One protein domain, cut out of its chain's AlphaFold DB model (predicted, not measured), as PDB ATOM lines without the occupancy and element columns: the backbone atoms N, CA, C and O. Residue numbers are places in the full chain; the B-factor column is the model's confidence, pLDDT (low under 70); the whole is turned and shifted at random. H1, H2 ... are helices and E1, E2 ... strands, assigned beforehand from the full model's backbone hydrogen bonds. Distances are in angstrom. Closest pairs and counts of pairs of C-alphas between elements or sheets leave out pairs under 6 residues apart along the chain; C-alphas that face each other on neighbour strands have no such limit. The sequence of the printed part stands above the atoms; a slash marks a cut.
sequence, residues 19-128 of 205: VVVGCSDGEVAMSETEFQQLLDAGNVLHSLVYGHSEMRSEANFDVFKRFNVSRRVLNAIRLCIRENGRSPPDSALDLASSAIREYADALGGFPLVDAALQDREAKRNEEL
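What this domain is: This is residues 19 to 128 of the 205 residues of an uncharacterized protein of Chromera velia CCMP2878 (UniProt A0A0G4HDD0). The helix H4 is the core of a mostly helical body, with H1, H5 and the first part of H6 packed crosswise round it and the two-stranded hairpin E1 E2 on another side. H6 runs away from this core as a long arm at one end, and the loop of residues 51 to 62 reaches out at the other. The printed part has 110 residues with two named strands, antiparallel in the order E1 - E2, followed by six named helices, H1 to H6. It is compact, with a radius of gyration of the C-alphas of 14.2 A, yet only just elongated, with spans of 53 by 26 by 23 A.

How they stand to each other: E1, residues 19 to 23, and E2, residues 26 to 31, form an antiparallel hairpin, their directions 153 degrees apart; N 19 and O 30 are 2.8 A apart and N 28 and O 21 are 3.0 A apart, within hydrogen-bond range. H1, residues 32 to 41, follows at once. H2, residues 45 to 50, and H1 only just touch, and only at the corner, with 3 pairs of C-alphas within 8 A; the closest C-alphas are those of Leu 39 and His 46, 5.0 A. H3, residues 63 to 66, is close but not clearly touching H2; its Lys 65 has its C-alpha 4.1 A from that of Cys 23 in E1, the closest pair. The hub is H4, residues 71 to 82. With residues 78 to 81 alone it touches H1, about perpendicular at 81 degrees, the closest C-alphas being Leu 38 and Arg 78, 6.8 A. The closest C-alphas of E2 and H4 are Val 28 and Arg 71, 6.6 A. H5, residues 99 to 106, touches H4 at 78 degrees, about perpendicular, closest at Val 73 and Ile 100, 6.1 A between C-alphas. H6, residues 111 to 128, touches H4 with residues 112 to 116 alone, about perpendicular at 90 degrees, closest at the C-alphas of Cys 80 and Val 113, 5.6 A. H5 and H6 form a helical hairpin but only just touch, with 3 pairs of C-alphas within 8 A. H2 is apart from H4, H5 and H6. Each O i to N i+4 pair in H1, H2, H4, H5 and H6 is within hydrogen-bond range; H3 is too short for one.

Where its parts are: E1 begins at C-alpha 19, (176.947, 192.408, 253.962). E2 measures 17.2 A, H1 14.2 A and H4 16.1 A from first to last C-alpha. H4 begins at C-alpha 71, (169.478, 195.302, 265.730). H6, the longest helix, measures 25.7 A and ends at C-alpha 128, (143.123, 211.552, 269.123).

The domain as a whole: The C-alphas of Arg 56 and Leu 128, 52.8 A apart, are the two farthest apart. The printed part has no cut. The links H2 to H3 and H4 to H5 are long. The mean pLDDT of the printed part is 78.5, and residues 52 to 58, 85 and 87 to 99 are under 70.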
ATOM      1  N   VAL A  19     176.202 191.519 253.067       84.81
ATOM      2  CA  VAL A  19     176.947 192.408 253.962       84.81
ATOM      3  C   VAL A  19     176.469 192.145 255.385       84.81
ATOM      4  O   VAL A  19     175.267 192.170 255.657       84.81
ATOM      5  N   VAL A  20     177.405 191.884 256.298       87.94
ATOM      6  CA  VAL A  20     177.119 191.658 257.721       87.94
ATOM      7  C   VAL A  20     177.654 192.839 258.519       87.94
ATOM      8  O   VAL A  20     178.836 193.159 258.430       87.94
ATOM      9  N   VAL A  21     176.779 193.483 259.291       87.38
ATOM     10  CA  VAL A  21     177.133 194.626 260.144       87.38
ATOM     11  C   VAL A  21     176.925 194.302 261.620       87.38
ATOM     12  O   VAL A  21     175.947 193.645 261.996       87.38
ATOM     13  N   GLY A  22     177.837 194.783 262.467       86.69
ATOM     14  CA  GLY A  22     177.788 194.590 263.915       86.69
ATOM     15  C   GLY A  22     176.919 195.641 264.608       86.69
ATOM     16  O   GLY A  22     177.160 196.836 264.461       86.69
ATOM     17  N   CYS A  23     175.941 195.203 265.401       87.69
ATOM     18  CA  CYS A  23     175.121 196.012 266.314       87.69
ATOM     19  C   CYS A  23     175.526 195.756 267.781       87.69
ATOM     20  O   CYS A  23     176.325 194.865 268.078       87.69
ATOM     21  N   SER A  24     174.965 196.516 268.726       86.19
ATOM     22  CA  SER A  24     175.262 196.346 270.159       86.19
ATOM     23  C   SER A  24     174.795 195.004 270.743       86.19
ATOM     24  O   SER A  24     175.425 194.488 271.663       86.19
ATOM     25  N   ASP A  25     173.732 194.413 270.191       88.38
ATOM     26  CA  ASP A  25     173.097 193.172 270.662       88.38
ATOM     27  C   ASP A  25     173.158 192.013 269.642       88.38
ATOM     28  O   ASP A  25     172.398 191.046 269.751       88.38
ATOM     29  N   GLY A  26     174.026 192.104 268.630       89.62
ATOM     30  CA  GLY A  26     174.246 191.041 267.643       89.62
ATOM     31  C   GLY A  26     174.581 191.564 266.250       89.62
ATOM     32  O   GLY A  26     174.920 192.726 266.081       89.62
ATOM     33  N   GLU A  27     174.455 190.710 265.240       90.88
ATOM     34  CA  GLU A  27     174.750 191.052 263.844       90.88
ATOM     35  C   GLU A  27     173.474 191.150 263.002       90.88
ATOM     36  O   GLU A  27     172.445 190.538 263.315       90.88
ATOM     37  N   VAL A  28     173.547 191.928 261.921       84.00
ATOM     38  CA  VAL A  28     172.492 192.045 260.910       84.00
ATOM     39  C   VAL A  28     173.092 191.795 259.535       84.00
ATOM     40  O   VAL A  28     173.984 192.519 259.104       84.00
ATOM     41  N   ALA A  29     172.572 190.785 258.839       87.62
ATOM     42  CA  ALA A  29     172.889 190.533 257.440       87.62
ATOM     43  C   ALA A  29     171.889 191.253 256.522       87.62
ATOM     44  O   ALA A  29     170.679 191.258 256.782       87.62
ATOM     45  N   MET A  30     172.395 191.842 255.445       86.12
ATOM     46  CA  MET A  30     171.615 192.509 254.402       86.12
ATOM     47  C   MET A  30     172.281 192.339 253.038       86.12
ATOM     48  O   MET A  30     173.448 191.959 252.955       86.12
ATOM     49  N   SER A  31     171.546 192.579 251.953       86.00
ATOM     50  CA  SER A  31     172.164 192.579 250.624       86.00
ATOM     51  C   SER A  31     173.068 193.801 250.459       86.00
ATOM     52  O   SER A  31     172.867 194.827 251.108       86.00
ATOM     53  N   GLU A  32     174.043 193.719 249.557       87.12
ATOM     54  CA  GLU A  32     174.893 194.864 249.209       87.12
ATOM     55  C   GLU A  32     174.071 196.069 248.727       87.12
ATOM     56  O   GLU A  32     174.324 197.202 249.126       87.12
ATOM     57  N   THR A  33     173.017 195.826 247.945       86.94
ATOM     58  CA  THR A  33     172.098 196.877 247.486       86.94
ATOM     59  C   THR A  33     171.352 197.537 248.641       86.94
ATOM     60  O   THR A  33     171.225 198.757 248.667       86.94
ATOM     61  N   GLU A  34     170.864 196.751 249.604       85.69
ATOM     62  CA  GLU A  34     170.195 197.291 250.791       85.69
ATOM     63  C   GLU A  34     171.177 198.090 251.654       85.69
ATOM     64  O   GLU A  34     170.833 199.161 252.156       85.69
ATOM     65  N   PHE A  35     172.414 197.609 251.788       88.62
ATOM     66  CA  PHE A  35     173.455 198.336 252.499       88.62
ATOM     67  C   PHE A  35     173.780 199.668 251.818       88.62
ATOM     68  O   PHE A  35     173.824 200.692 252.493       88.62
ATOM     69  N   GLN A  36     173.914 199.696 250.490       89.50
ATOM     70  CA  GLN A  36     174.156 200.939 249.758       89.50
ATOM     71  C   GLN A  36     172.997 201.931 249.918       89.50
ATOM     72  O   GLN A  36     173.230 203.099 250.203       89.50
ATOM     73  N   GLN A  37     171.747 201.464 249.839       88.31
ATOM     74  CA  GLN A  37     170.572 202.309 250.091       88.31
ATOM     75  C   GLN A  37     170.580 202.910 251.501       88.31
ATOM     76  O   GLN A  37     170.195 204.064 251.685       88.31
ATOM     77  N   LEU A  38     171.022 202.140 252.499       89.19
ATOM     78  CA  LEU A  38     171.178 202.622 253.867       89.19
ATOM     79  C   LEU A  38     172.252 203.714 253.963       89.19
ATOM     80  O   LEU A  38     172.030 204.719 254.637       89.19
ATOM     81  N   LEU A  39     173.390 203.530 253.291       89.00
ATOM     82  CA  LEU A  39     174.465 204.522 253.246       89.00
ATOM     83  C   LEU A  39     174.030 205.815 252.554       89.00
ATOM     84  O   LEU A  39     174.307 206.889 253.078       89.00
ATOM     85  N   ASP A  40     173.334 205.705 251.422       87.25
ATOM     86  CA  ASP A  40     172.865 206.845 250.627       87.25
ATOM     87  C   ASP A  40     171.771 207.641 251.356       87.25
ATOM     88  O   ASP A  40     171.660 208.856 251.197       87.25
ATOM     89  N   ALA A  41     170.954 206.962 252.169       85.31
ATOM     90  CA  ALA A  41     169.892 207.591 252.949       85.31
ATOM     91  C   ALA A  41     170.395 208.324 254.207       85.31
ATOM     92  O   ALA A  41     169.675 209.175 254.736       85.31
ATOM     93  N   GLY A  42     171.580 207.973 254.714       83.44
ATOM     94  CA  GLY A  42     172.181 208.604 255.889       83.44
ATOM     95  C   GLY A  42     173.133 209.726 255.488       83.44
ATOM     96  O   GLY A  42     174.093 209.482 254.764       83.44
ATOM     97  N   ASN A  43     172.944 210.947 256.002       76.19
ATOM     98  CA  ASN A  43     173.699 212.105 255.490       76.19
ATOM     99  C   ASN A  43     175.220 211.988 255.693       76.19
ATOM    100  O   ASN A  43     175.990 212.566 254.929       76.19
ATOM    101  N   VAL A  44     175.661 211.278 256.739       81.25
ATOM    102  CA  VAL A  44     177.094 211.083 257.028       81.25
ATOM    103  C   VAL A  44     177.486 209.615 257.192       81.25
ATOM    104  O   VAL A  44     178.666 209.327 257.394       81.25
ATOM    105  N   LEU A  45     176.534 208.676 257.098       81.94
ATOM    106  CA  LEU A  45     176.792 207.259 257.365       81.94
ATOM    107  C   LEU A  45     177.846 206.690 256.407       81.94
ATOM    108  O   LEU A  45     178.737 205.962 256.844       81.94
ATOM    109  N   HIS A  46     177.803 207.089 255.134       82.56
ATOM    110  CA  HIS A  46     178.817 206.723 254.146       82.56
ATOM    111  C   HIS A  46     180.236 207.096 254.612       82.56
ATOM    112  O   HIS A  46     181.153 206.276 254.554       82.56
ATOM    113  N   SER A  47     180.410 208.304 255.151       78.06
ATOM    114  CA  SER A  47     181.687 208.783 255.693       78.06
ATOM    115  C   SER A  47     182.081 208.078 256.991       78.06
ATOM    116  O   SER A  47     183.267 207.917 257.260       78.06
ATOM    117  N   LEU A  48     181.119 207.636 257.808       79.19
ATOM    118  CA  LEU A  48     181.407 206.878 259.031       79.19
ATOM    119  C   LEU A  48     181.869 205.442 258.740       79.19
ATOM    120  O   LEU A  48     182.664 204.893 259.505       79.19
ATOM    121  N   VAL A  49     181.373 204.843 257.655       83.06
ATOM    122  CA  VAL A  49     181.728 203.479 257.239       83.06
ATOM    123  C   VAL A  49     183.029 203.462 256.446       83.06
ATOM    124  O   VAL A  49     183.919 202.681 256.769       83.06
ATOM    125  N   TYR A  50     183.165 204.313 255.430       81.81
ATOM    126  CA  TYR A  50     184.318 204.272 254.522       81.81
ATOM    127  C   TYR A  50     185.402 205.309 254.835       81.81
ATOM    128  O   TYR A  50     186.499 205.231 254.284       81.81
ATOM    129  N   GLY A  51     185.137 206.245 255.749       70.38
ATOM    130  CA  GLY A  51     186.004 207.396 255.977       70.38
ATOM    131  C   GLY A  51     185.831 208.470 254.900       70.38
ATOM    132  O   GLY A  51     185.018 208.353 253.982       70.38
ATOM    133  N   HIS A  52     186.598 209.554 255.020       69.31
ATOM    134  CA  HIS A  52     186.662 210.572 253.972       69.31
ATOM    135  C   HIS A  52     187.488 210.050 252.789       69.31
ATOM    136  O   HIS A  52     188.445 209.310 252.994       69.31
ATOM    137  N   SER A  53     187.190 210.497 251.567       63.50
ATOM    138  CA  SER A  53     187.898 210.090 250.336       63.50
ATOM    139  C   SER A  53     189.419 210.312 250.361       63.50
ATOM    140  O   SER A  53     190.148 209.703 249.583       63.50
ATOM    141  N   GLU A  54     189.902 211.174 251.257       62.75
ATOM    142  CA  GLU A  54     191.322 211.487 251.442       62.75
ATOM    143  C   GLU A  54     192.004 210.600 252.502       62.75
ATOM    144  O   GLU A  54     193.225 210.639 252.656       62.75
ATOM    145  N   MET A  55     191.242 209.778 253.231       57.56
ATOM    146  CA  MET A  55     191.760 208.856 254.240       57.56
ATOM    147  C   MET A  55     191.888 207.445 253.659       57.56
ATOM    148  O   MET A  55     190.951 206.891 253.093       57.56
ATOM    149  N   ARG A  56     193.060 206.822 253.831       52.06
ATOM    150  CA  ARG A  56     193.216 205.376 253.620       52.06
ATOM    151  C   ARG A  56     192.638 204.648 254.830       52.06
ATOM    152  O   ARG A  56     193.358 204.428 255.801       52.06
ATOM    153  N   SER A  57     191.359 204.300 254.785       57.72
ATOM    154  CA  SER A  57     190.710 203.482 255.814       57.72
ATOM    155  C   SER A  57     190.096 202.220 255.225       57.72
ATOM    156  O   SER A  57     189.480 202.245 254.162       57.72
ATOM    157  N   GLU A  58     190.274 201.106 255.936       68.00
ATOM    158  CA  GLU A  58     189.451 199.910 255.762       68.00
ATOM    159  C   GLU A  58     188.003 200.232 256.165       68.00
ATOM    160  O   GLU A  58     187.768 201.053 257.057       68.00
ATOM    161  N   ALA A  59     187.031 199.604 255.499       72.69
ATOM    162  CA  ALA A  59     185.618 199.814 255.792       72.69
ATOM    163  C   ALA A  59     185.285 199.377 257.230       72.69
ATOM    164  O   ALA A  59     185.579 198.253 257.637       72.69
ATOM    165  N   ASN A  60     184.640 200.257 257.995       80.06
ATOM    166  CA  ASN A  60     184.247 200.009 259.375       80.06
ATOM    167  C   ASN A  60     182.779 199.559 259.464       80.06
ATOM    168  O   ASN A  60     181.872 200.363 259.693       80.06
ATOM    169  N   PHE A  61     182.549 198.253 259.332       81.88
ATOM    170  CA  PHE A  61     181.213 197.652 259.458       81.88
ATOM    171  C   PHE A  61     180.696 197.560 260.909       81.88
ATOM    172  O   PHE A  61     179.526 197.246 261.128       81.88
ATOM    173  N   ASP A  62     181.531 197.904 261.896       81.69
ATOM    174  CA  ASP A  62     181.180 197.967 263.322       81.69
ATOM    175  C   ASP A  62     180.671 199.355 263.757       81.69
ATOM    176  O   ASP A  62     180.524 199.635 264.952       81.69
ATOM    177  N   VAL A  63     180.378 200.247 262.802       83.31
ATOM    178  CA  VAL A  63     179.876 201.599 263.086       83.31
ATOM    179  C   VAL A  63     178.641 201.565 263.996       83.31
ATOM    180  O   VAL A  63     178.604 202.257 265.011       83.31
ATOM    181  N   PHE A  64     177.676 200.684 263.724       85.38
ATOM    182  CA  PHE A  64     176.422 200.605 264.478       85.38
ATOM    183  C   PHE A  64     176.657 200.157 265.924       85.38
ATOM    184  O   PHE A  64     176.123 200.759 266.856       85.38
ATOM    185  N   LYS A  65     177.530 199.169 266.136       86.44
ATOM    186  CA  LYS A  65     177.977 198.738 267.465       86.44
ATOM    187  C   LYS A  65     178.644 199.873 268.239       86.44
ATOM    188  O   LYS A  65     178.373 200.039 269.426       86.44
ATOM    189  N   ARG A  66     179.479 200.681 267.576       84.19
ATOM    190  CA  ARG A  66     180.195 201.808 268.196       84.19
ATOM    191  C   ARG A  66     179.255 202.911 268.688       84.19
ATOM    192  O   ARG A  66     179.522 203.505 269.727       84.19
ATOM    193  N   PHE A  67     178.146 203.133 267.985       82.19
ATOM    194  CA  PHE A  67     177.076 204.056 268.384       82.19
ATOM    195  C   PHE A  67     175.982 203.394 269.238       82.19
ATOM    196  O   PHE A  67     174.922 203.975 269.441       82.19
ATOM    197  N   ASN A  68     176.229 202.185 269.758       83.94
ATOM    198  CA  ASN A  68     175.294 201.422 270.587       83.94
ATOM    199  C   ASN A  68     173.925 201.149 269.924       83.94
ATOM    200  O   ASN A  68     172.917 200.933 270.599       83.94
ATOM    201  N   VAL A  69     173.879 201.125 268.593       83.31
ATOM    202  CA  VAL A  69     172.659 200.862 267.832       83.31
ATOM    203  C   VAL A  69     172.320 199.380 267.949       83.31
ATOM    204  O   VAL A  69     173.119 198.516 267.582       83.31
ATOM    205  N   SER A  70     171.126 199.081 268.460       86.12
ATOM    206  CA  SER A  70     170.615 197.708 268.514       86.12
ATOM    207  C   SER A  70     170.098 197.249 267.149       86.12
ATOM    208  O   SER A  70     169.633 198.056 266.339       86.12
ATOM    209  N   ARG A  71     170.065 195.932 266.924       85.81
ATOM    210  CA  ARG A  71     169.478 195.302 265.730       85.81
ATOM    211  C   ARG A  71     168.051 195.767 265.496       85.81
ATOM    212  O   ARG A  71     167.625 195.957 264.361       85.81
ATOM    213  N   ARG A  72     167.302 195.970 266.581       83.69
ATOM    214  CA  ARG A  72     165.929 196.463 266.532       83.69
ATOM    215  C   ARG A  72     165.841 197.857 265.914       83.69
ATOM    216  O   ARG A  72     165.010 198.074 265.037       83.69
ATOM    217  N   VAL A  73     166.681 198.779 266.378       84.06
ATOM    218  CA  VAL A  73     166.724 200.158 265.876       84.06
ATOM    219  C   VAL A  73     167.190 200.170 264.426       84.06
ATOM    220  O   VAL A  73     166.542 200.792 263.590       84.06
ATOM    221  N   LEU A  74     168.247 199.416 264.100       86.19
ATOM    222  CA  LEU A  74     168.734 199.306 262.727       86.19
ATOM    223  C   LEU A  74     167.650 198.770 261.781       86.19
ATOM    224  O   LEU A  74     167.444 199.316 260.701       86.19
ATOM    225  N   ASN A  75     166.902 197.747 262.196       86.06
ATOM    226  CA  ASN A  75     165.785 197.223 261.410       86.06
ATOM    227  C   ASN A  75     164.659 198.248 261.234       86.06
ATOM    228  O   ASN A  75     164.065 198.297 260.161       86.06
ATOM    229  N   ALA A  76     164.378 199.082 262.236       82.88
ATOM    230  CA  ALA A  76     163.400 200.155 262.094       82.88
ATOM    231  C   ALA A  76     163.859 201.223 261.085       82.88
ATOM    232  O   ALA A  76     163.073 201.609 260.224       82.88
ATOM    233  N   ILE A  77     165.133 201.630 261.122       84.69
ATOM    234  CA  ILE A  77     165.717 202.562 260.140       84.69
ATOM    235  C   ILE A  77     165.635 201.970 258.725       84.69
ATOM    236  O   ILE A  77     165.126 202.620 257.813       84.69
ATOM    237  N   ARG A  78     166.052 200.707 258.549       86.75
ATOM    238  CA  ARG A  78     165.948 199.975 257.271       86.75
ATOM    239  C   ARG A  78     164.515 199.945 256.743       86.75
ATOM    240  O   ARG A  78     164.290 200.183 255.559       86.75
ATOM    241  N   LEU A  79     163.543 199.680 257.619       85.56
ATOM    242  CA  LEU A  79     162.123 199.683 257.266       85.56
ATOM    243  C   LEU A  79     161.664 201.067 256.793       85.56
ATOM    244  O   LEU A  79     161.049 201.153 255.736       85.56
ATOM    245  N   CYS A  80     162.000 202.142 257.508       81.75
ATOM    246  CA  CYS A  80     161.663 203.507 257.089       81.75
ATOM    247  C   CYS A  80     162.234 203.850 255.704       81.75
ATOM    248  O   CYS A  80     161.547 204.472 254.897       81.75
ATOM    249  N   ILE A  81     163.464 203.421 255.408       84.56
ATOM    250  CA  ILE A  81     164.104 203.652 254.105       84.56
ATOM    251  C   ILE A  81     163.400 202.851 253.007       84.56
ATOM    252  O   ILE A  81     163.040 203.410 251.972       84.56
ATOM    253  N   ARG A  82     163.134 201.562 253.246       83.62
ATOM    254  CA  ARG A  82     162.460 200.681 252.282       83.62
ATOM    255  C   ARG A  82     161.043 201.147 251.945       83.62
ATOM    256  O   ARG A  82     160.625 201.050 250.797       83.62
ATOM    257  N   GLU A  83     160.321 201.671 252.931       82.00
ATOM    258  CA  GLU A  83     158.978 202.236 252.747       82.00
ATOM    259  C   GLU A  83     159.007 203.703 252.263       82.00
ATOM    260  O   GLU A  83     157.973 204.375 252.244       82.00
ATOM    261  N   ASN A  84     160.180 204.213 251.860       81.94
ATOM    262  CA  ASN A  84     160.392 205.563 251.337       81.94
ATOM    263  C   ASN A  84     159.843 206.666 252.262       81.94
ATOM    264  O   ASN A  84     159.123 207.570 251.833       81.94
ATOM    265  N   GLY A  85     160.141 206.559 253.557       68.50
ATOM    266  CA  GLY A  85     159.741 207.527 254.577       68.50
ATOM    267  C   GLY A  85     158.283 207.431 255.024       68.50
ATOM    268  O   GLY A  85     157.808 208.302 255.746       68.50
ATOM    269  N   ARG A  86     157.555 206.381 254.632       72.88
ATOM    270  CA  ARG A  86     156.247 206.068 255.224       72.88
ATOM    271  C   ARG A  86     156.436 205.370 256.564       72.88
ATOM    272  O   ARG A  86     157.350 204.562 256.715       72.88
ATOM    273  N   SER A  87     155.545 205.636 257.520       64.62
ATOM    274  CA  SER A  87     155.533 204.904 258.789       64.62
ATOM    275  C   SER A  87     155.282 203.408 258.529       64.62
ATOM    276  O   SER A  87     154.198 203.069 258.042       64.62
ATOM    277  N   PRO A  88     156.222 202.494 258.848       63.12
ATOM    278  CA  PRO A  88     155.938 201.063 258.855       63.12
ATOM    279  C   PRO A  88     154.787 200.719 259.822       63.12
ATOM    280  O   PRO A  88     154.494 201.500 260.735       63.12
ATOM    281  N   PRO A  89     154.126 199.560 259.636       62.97
ATOM    282  CA  PRO A  89     153.024 199.120 260.491       62.97
ATOM    283  C   PRO A  89     153.432 199.066 261.976       62.97
ATOM    284  O   PRO A  89     154.577 198.736 262.303       62.97
ATOM    285  N   ASP A  90     152.479 199.389 262.858       58.16
ATOM    286  CA  ASP A  90     152.683 199.828 264.255       58.16
ATOM    287  C   ASP A  90     153.675 199.003 265.095       58.16
ATOM    288  O   ASP A  90     154.420 199.558 265.906       58.16
ATOM    289  N   SER A  91     153.777 197.691 264.863       55.19
ATOM    290  CA  SER A  91     154.616 196.782 265.656       55.19
ATOM    291  C   SER A  91     156.130 197.030 265.545       55.19
ATOM    292  O   SER A  91     156.879 196.655 266.455       55.19
ATOM    293  N   ALA A  92     156.605 197.661 264.465       52.88
ATOM    294  CA  ALA A  92     158.033 197.908 264.249       52.88
ATOM    295  C   ALA A  92     158.538 199.203 264.914       52.88
ATOM    296  O   ALA A  92     159.680 199.248 265.378       52.88
ATOM    297  N   LEU A  93     157.688 200.232 264.999       54.38
ATOM    298  CA  LEU A  93     158.038 201.567 265.507       54.38
ATOM    299  C   LEU A  93     157.685 201.780 266.985       54.38
ATOM    300  O   LEU A  93     158.349 202.574 267.654       54.38
ATOM    301  N   ASP A  94     156.688 201.062 267.516       55.62
ATOM    302  CA  ASP A  94     156.212 201.218 268.903       55.62
ATOM    303  C   ASP A  94     157.303 201.041 269.957       55.62
ATOM    304  O   ASP A  94     157.251 201.630 271.032       55.62
ATOM    305  N   LEU A  95     158.323 200.252 269.645       51.00
ATOM    306  CA  LEU A  95     159.379 199.921 270.593       51.00
ATOM    307  C   LEU A  95     160.636 200.774 270.443       51.00
ATOM    308  O   LEU A  95     161.665 200.450 271.036       51.00
ATOM    309  N   ALA A  96     160.573 201.840 269.647       53.03
ATOM    310  CA  ALA A  96     161.763 202.598 269.312       53.03
ATOM    311  C   ALA A  96     161.501 204.096 269.042       53.03
ATOM    312  O   ALA A  96     162.425 204.805 268.673       53.03
ATOM    313  N   SER A  97     160.288 204.614 269.268       62.50
ATOM    314  CA  SER A  97     159.909 205.976 268.847       62.50
ATOM    315  C   SER A  97     160.711 207.119 269.488       62.50
ATOM    316  O   SER A  97     160.955 208.110 268.808       62.50
ATOM    317  N   SER A  98     161.181 206.997 270.737       59.72
ATOM    318  CA  SER A  98     162.093 208.000 271.322       59.72
ATOM    319  C   SER A  98     163.558 207.753 270.947       59.72
ATOM    320  O   SER A  98     164.302 208.693 270.711       59.72
ATOM    321  N   ALA A  99     163.959 206.487 270.834       68.38
ATOM    322  CA  ALA A  99     165.349 206.098 270.615       68.38
ATOM    323  C   ALA A  99     165.784 206.188 269.140       68.38
ATOM    324  O   ALA A  99     166.943 206.464 268.856       68.38
ATOM    325  N   ILE A 100     164.878 205.960 268.183       78.62
ATOM    326  CA  ILE A 100     165.195 205.970 266.746       78.62
ATOM    327  C   ILE A 100     165.722 207.326 266.318       78.62
ATOM    328  O   ILE A 100     166.698 207.354 265.582       78.62
ATOM    329  N   ARG A 101     165.099 208.422 266.769       79.50
ATOM    330  CA  ARG A 101     165.546 209.771 266.411       79.50
ATOM    331  C   ARG A 101     166.959 210.020 266.943       79.50
ATOM    332  O   ARG A 101     167.834 210.373 266.170       79.50
ATOM    333  N   GLU A 102     167.213 209.687 268.208       81.31
ATOM    334  CA  GLU A 102     168.543 209.815 268.826       81.31
ATOM    335  C   GLU A 102     169.622 208.999 268.092       81.31
ATOM    336  O   GLU A 102     170.712 209.501 267.825       81.31
ATOM    337  N   TYR A 103     169.326 207.748 267.725       80.62
ATOM    338  CA  TYR A 103     170.271 206.905 266.987       80.62
ATOM    339  C   TYR A 103     170.424 207.327 265.522       80.62
ATOM    340  O   TYR A 103     171.524 207.244 264.983       80.62
ATOM    341  N   ALA A 104     169.350 207.786 264.875       81.12
ATOM    342  CA  ALA A 104     169.410 208.337 263.529       81.12
ATOM    343  C   ALA A 104     170.308 209.577 263.512       81.12
ATOM    344  O   ALA A 104     171.224 209.637 262.697       81.12
ATOM    345  N   ASP A 105     170.123 210.497 264.459       81.88
ATOM    346  CA  ASP A 105     170.948 211.695 264.624       81.88
ATOM    347  C   ASP A 105     172.415 211.344 264.913       81.88
ATOM    348  O   ASP A 105     173.320 211.920 264.310       81.88
ATOM    349  N   ALA A 106     172.672 210.352 265.775       76.88
ATOM    350  CA  ALA A 106     174.027 209.881 266.081       76.88
ATOM    351  C   ALA A 106     174.755 209.294 264.856       76.88
ATOM    352  O   ALA A 106     175.978 209.380 264.757       76.88
ATOM    353  N   LEU A 107     174.005 208.735 263.905       78.69
ATOM    354  CA  LEU A 107     174.498 208.253 262.613       78.69
ATOM    355  C   LEU A 107     174.487 209.350 261.522       78.69
ATOM    356  O   LEU A 107     174.664 209.052 260.340       78.69
ATOM    357  N   GLY A 108     174.298 210.614 261.925       72.50
ATOM    358  CA  GLY A 108     174.293 211.829 261.102       72.50
ATOM    359  C   GLY A 108     172.991 212.151 260.386       72.50
ATOM    360  O   GLY A 108     172.990 212.935 259.440       72.50
ATOM    361  N   GLY A 109     171.889 211.585 260.855       80.50
ATOM    362  CA  GLY A 109     170.543 211.906 260.418       80.50
ATOM    363  C   GLY A 109     170.079 211.082 259.221       80.50
ATOM    364  O   GLY A 109     170.851 210.724 258.329       80.50
ATOM    365  N   PHE A 110     168.772 210.822 259.211       84.81
ATOM    366  CA  PHE A 110     168.065 210.099 258.159       84.81
ATOM    367  C   PHE A 110     166.755 210.829 257.836       84.81
ATOM    368  O   PHE A 110     165.760 210.624 258.537       84.81
ATOM    369  N   PRO A 111     166.692 211.626 256.753       84.81
ATOM    370  CA  PRO A 111     165.490 212.394 256.411       84.81
ATOM    371  C   PRO A 111     164.226 211.533 256.261       84.81
ATOM    372  O   PRO A 111     163.128 211.949 256.623       84.81
ATOM    373  N   LEU A 112     164.374 210.300 255.760       84.06
ATOM    374  CA  LEU A 112     163.264 209.351 255.619       84.06
ATOM    375  C   LEU A 112     162.752 208.835 256.970       84.06
ATOM    376  O   LEU A 112     161.566 208.547 257.111       84.06
ATOM    377  N   VAL A 113     163.624 208.727 257.972       83.25
ATOM    378  CA  VAL A 113     163.219 208.361 259.333       83.25
ATOM    379  C   VAL A 113     162.425 209.505 259.958       83.25
ATOM    380  O   VAL A 113     161.361 209.263 260.526       83.25
ATOM    381  N   ASP A 114     162.874 210.749 259.787       83.94
ATOM    382  CA  ASP A 114     162.145 211.922 260.275       83.94
ATOM    383  C   ASP A 114     160.768 212.060 259.623       83.94
ATOM    384  O   ASP A 114     159.778 212.270 260.327       83.94
ATOM    385  N   ALA A 115     160.682 211.864 258.305       83.25
ATOM    386  CA  ALA A 115     159.414 211.862 257.578       83.25
ATOM    387  C   ALA A 115     158.450 210.784 258.107       83.25
ATOM    388  O   ALA A 115     157.275 211.070 258.347       83.25
ATOM    389  N   ALA A 116     158.951 209.573 258.367       82.06
ATOM    390  CA  ALA A 116     158.145 208.478 258.902       82.06
ATOM    391  C   ALA A 116     157.639 208.767 260.325       82.06
ATOM    392  O   ALA A 116     156.489 208.461 260.652       82.06
ATOM    393  N   LEU A 117     158.475 209.378 261.173       82.06
ATOM    394  CA  LEU A 117     158.084 209.784 262.524       82.06
ATOM    395  C   LEU A 117     157.033 210.904 262.494       82.06
ATOM    396  O   LEU A 117     156.062 210.837 263.246       82.06
ATOM    397  N   GLN A 118     157.180 211.890 261.604       83.19
ATOM    398  CA  GLN A 118     156.208 212.976 261.431       83.19
ATOM    399  C   GLN A 118     154.847 212.473 260.927       83.19
ATOM    400  O   GLN A 118     153.817 212.857 261.480       83.19
ATOM    401  N   ASP A 119     154.826 211.581 259.930       81.31
ATOM    402  CA  ASP A 119     153.596 210.946 259.424       81.31
ATOM    403  C   ASP A 119     152.846 210.208 260.543       81.31
ATOM    404  O   ASP A 119     151.625 210.308 260.683       81.31
ATOM    405  N   ARG A 120     153.585 209.513 261.412       76.06
ATOM    406  CA  ARG A 120     153.011 208.820 262.567       76.06
ATOM    407  C   ARG A 120     152.465 209.779 263.625       76.06
ATOM    408  O   ARG A 120     151.383 209.541 264.163       76.06
ATOM    409  N   GLU A 121     153.199 210.839 263.955       79.38
ATOM    410  CA  GLU A 121     152.730 211.876 264.883       79.38
ATOM    411  C   GLU A 121     151.441 212.536 264.362       79.38
ATOM    412  O   GLU A 121     150.494 212.725 265.132       79.38
ATOM    413  N   ALA A 122     151.359 212.800 263.054       80.62
ATOM    414  CA  ALA A 122     150.161 213.324 262.405       80.62
ATOM    415  C   ALA A 122     148.972 212.355 262.522       80.62
ATOM    416  O   ALA A 122     147.926 212.745 263.043       80.62
ATOM    417  N   LYS A 123     149.149 211.076 262.158       79.88
ATOM    418  CA  LYS A 123     148.104 210.039 262.281       79.88
ATOM    419  C   LYS A 123     147.603 209.879 263.713       79.88
ATOM    420  O   LYS A 123     146.400 209.837 263.955       79.88
ATOM    421  N   ARG A 124     148.513 209.870 264.692       77.44
ATOM    422  CA  ARG A 124     148.148 209.794 266.114       77.44
ATOM    423  C   ARG A 124     147.316 211.002 266.551       77.44
ATOM    424  O   ARG A 124     146.367 210.850 267.318       77.44
ATOM    425  N   ASN A 125     147.665 212.201 266.091       74.00
ATOM    426  CA  ASN A 125     146.913 213.415 266.403       74.00
ATOM    427  C   ASN A 125     145.523 213.412 265.752       74.00
ATOM    428  O   ASN A 125     144.553 213.832 266.390       74.00
ATOM    429  N   GLU A 126     145.400 212.897 264.530       77.12
ATOM    430  CA  GLU A 126     144.113 212.696 263.858       77.12
ATOM    431  C   GLU A 126     143.232 211.701 264.624       77.12
ATOM    432  O   GLU A 126     142.082 212.014 264.933       77.12
ATOM    433  N   GLU A 127     143.776 210.553 265.035       77.19
ATOM    434  CA  GLU A 127     143.061 209.554 265.840       77.19
ATOM    435  C   GLU A 127     142.615 210.101 267.200       77.19
ATOM    436  O   GLU A 127     141.495 209.841 267.648       77.19
ATOM    437  N   LEU A 128     143.470 210.881 267.870       71.31
ATOM    438  CA  LEU A 128     143.123 211.552 269.123       71.31
ATOM    439  C   LEU A 128     142.002 212.572 268.913       71.31
ATOM    440  O   LEU A 128     141.079 212.634 269.728       71.31
TER     441      LEU A 128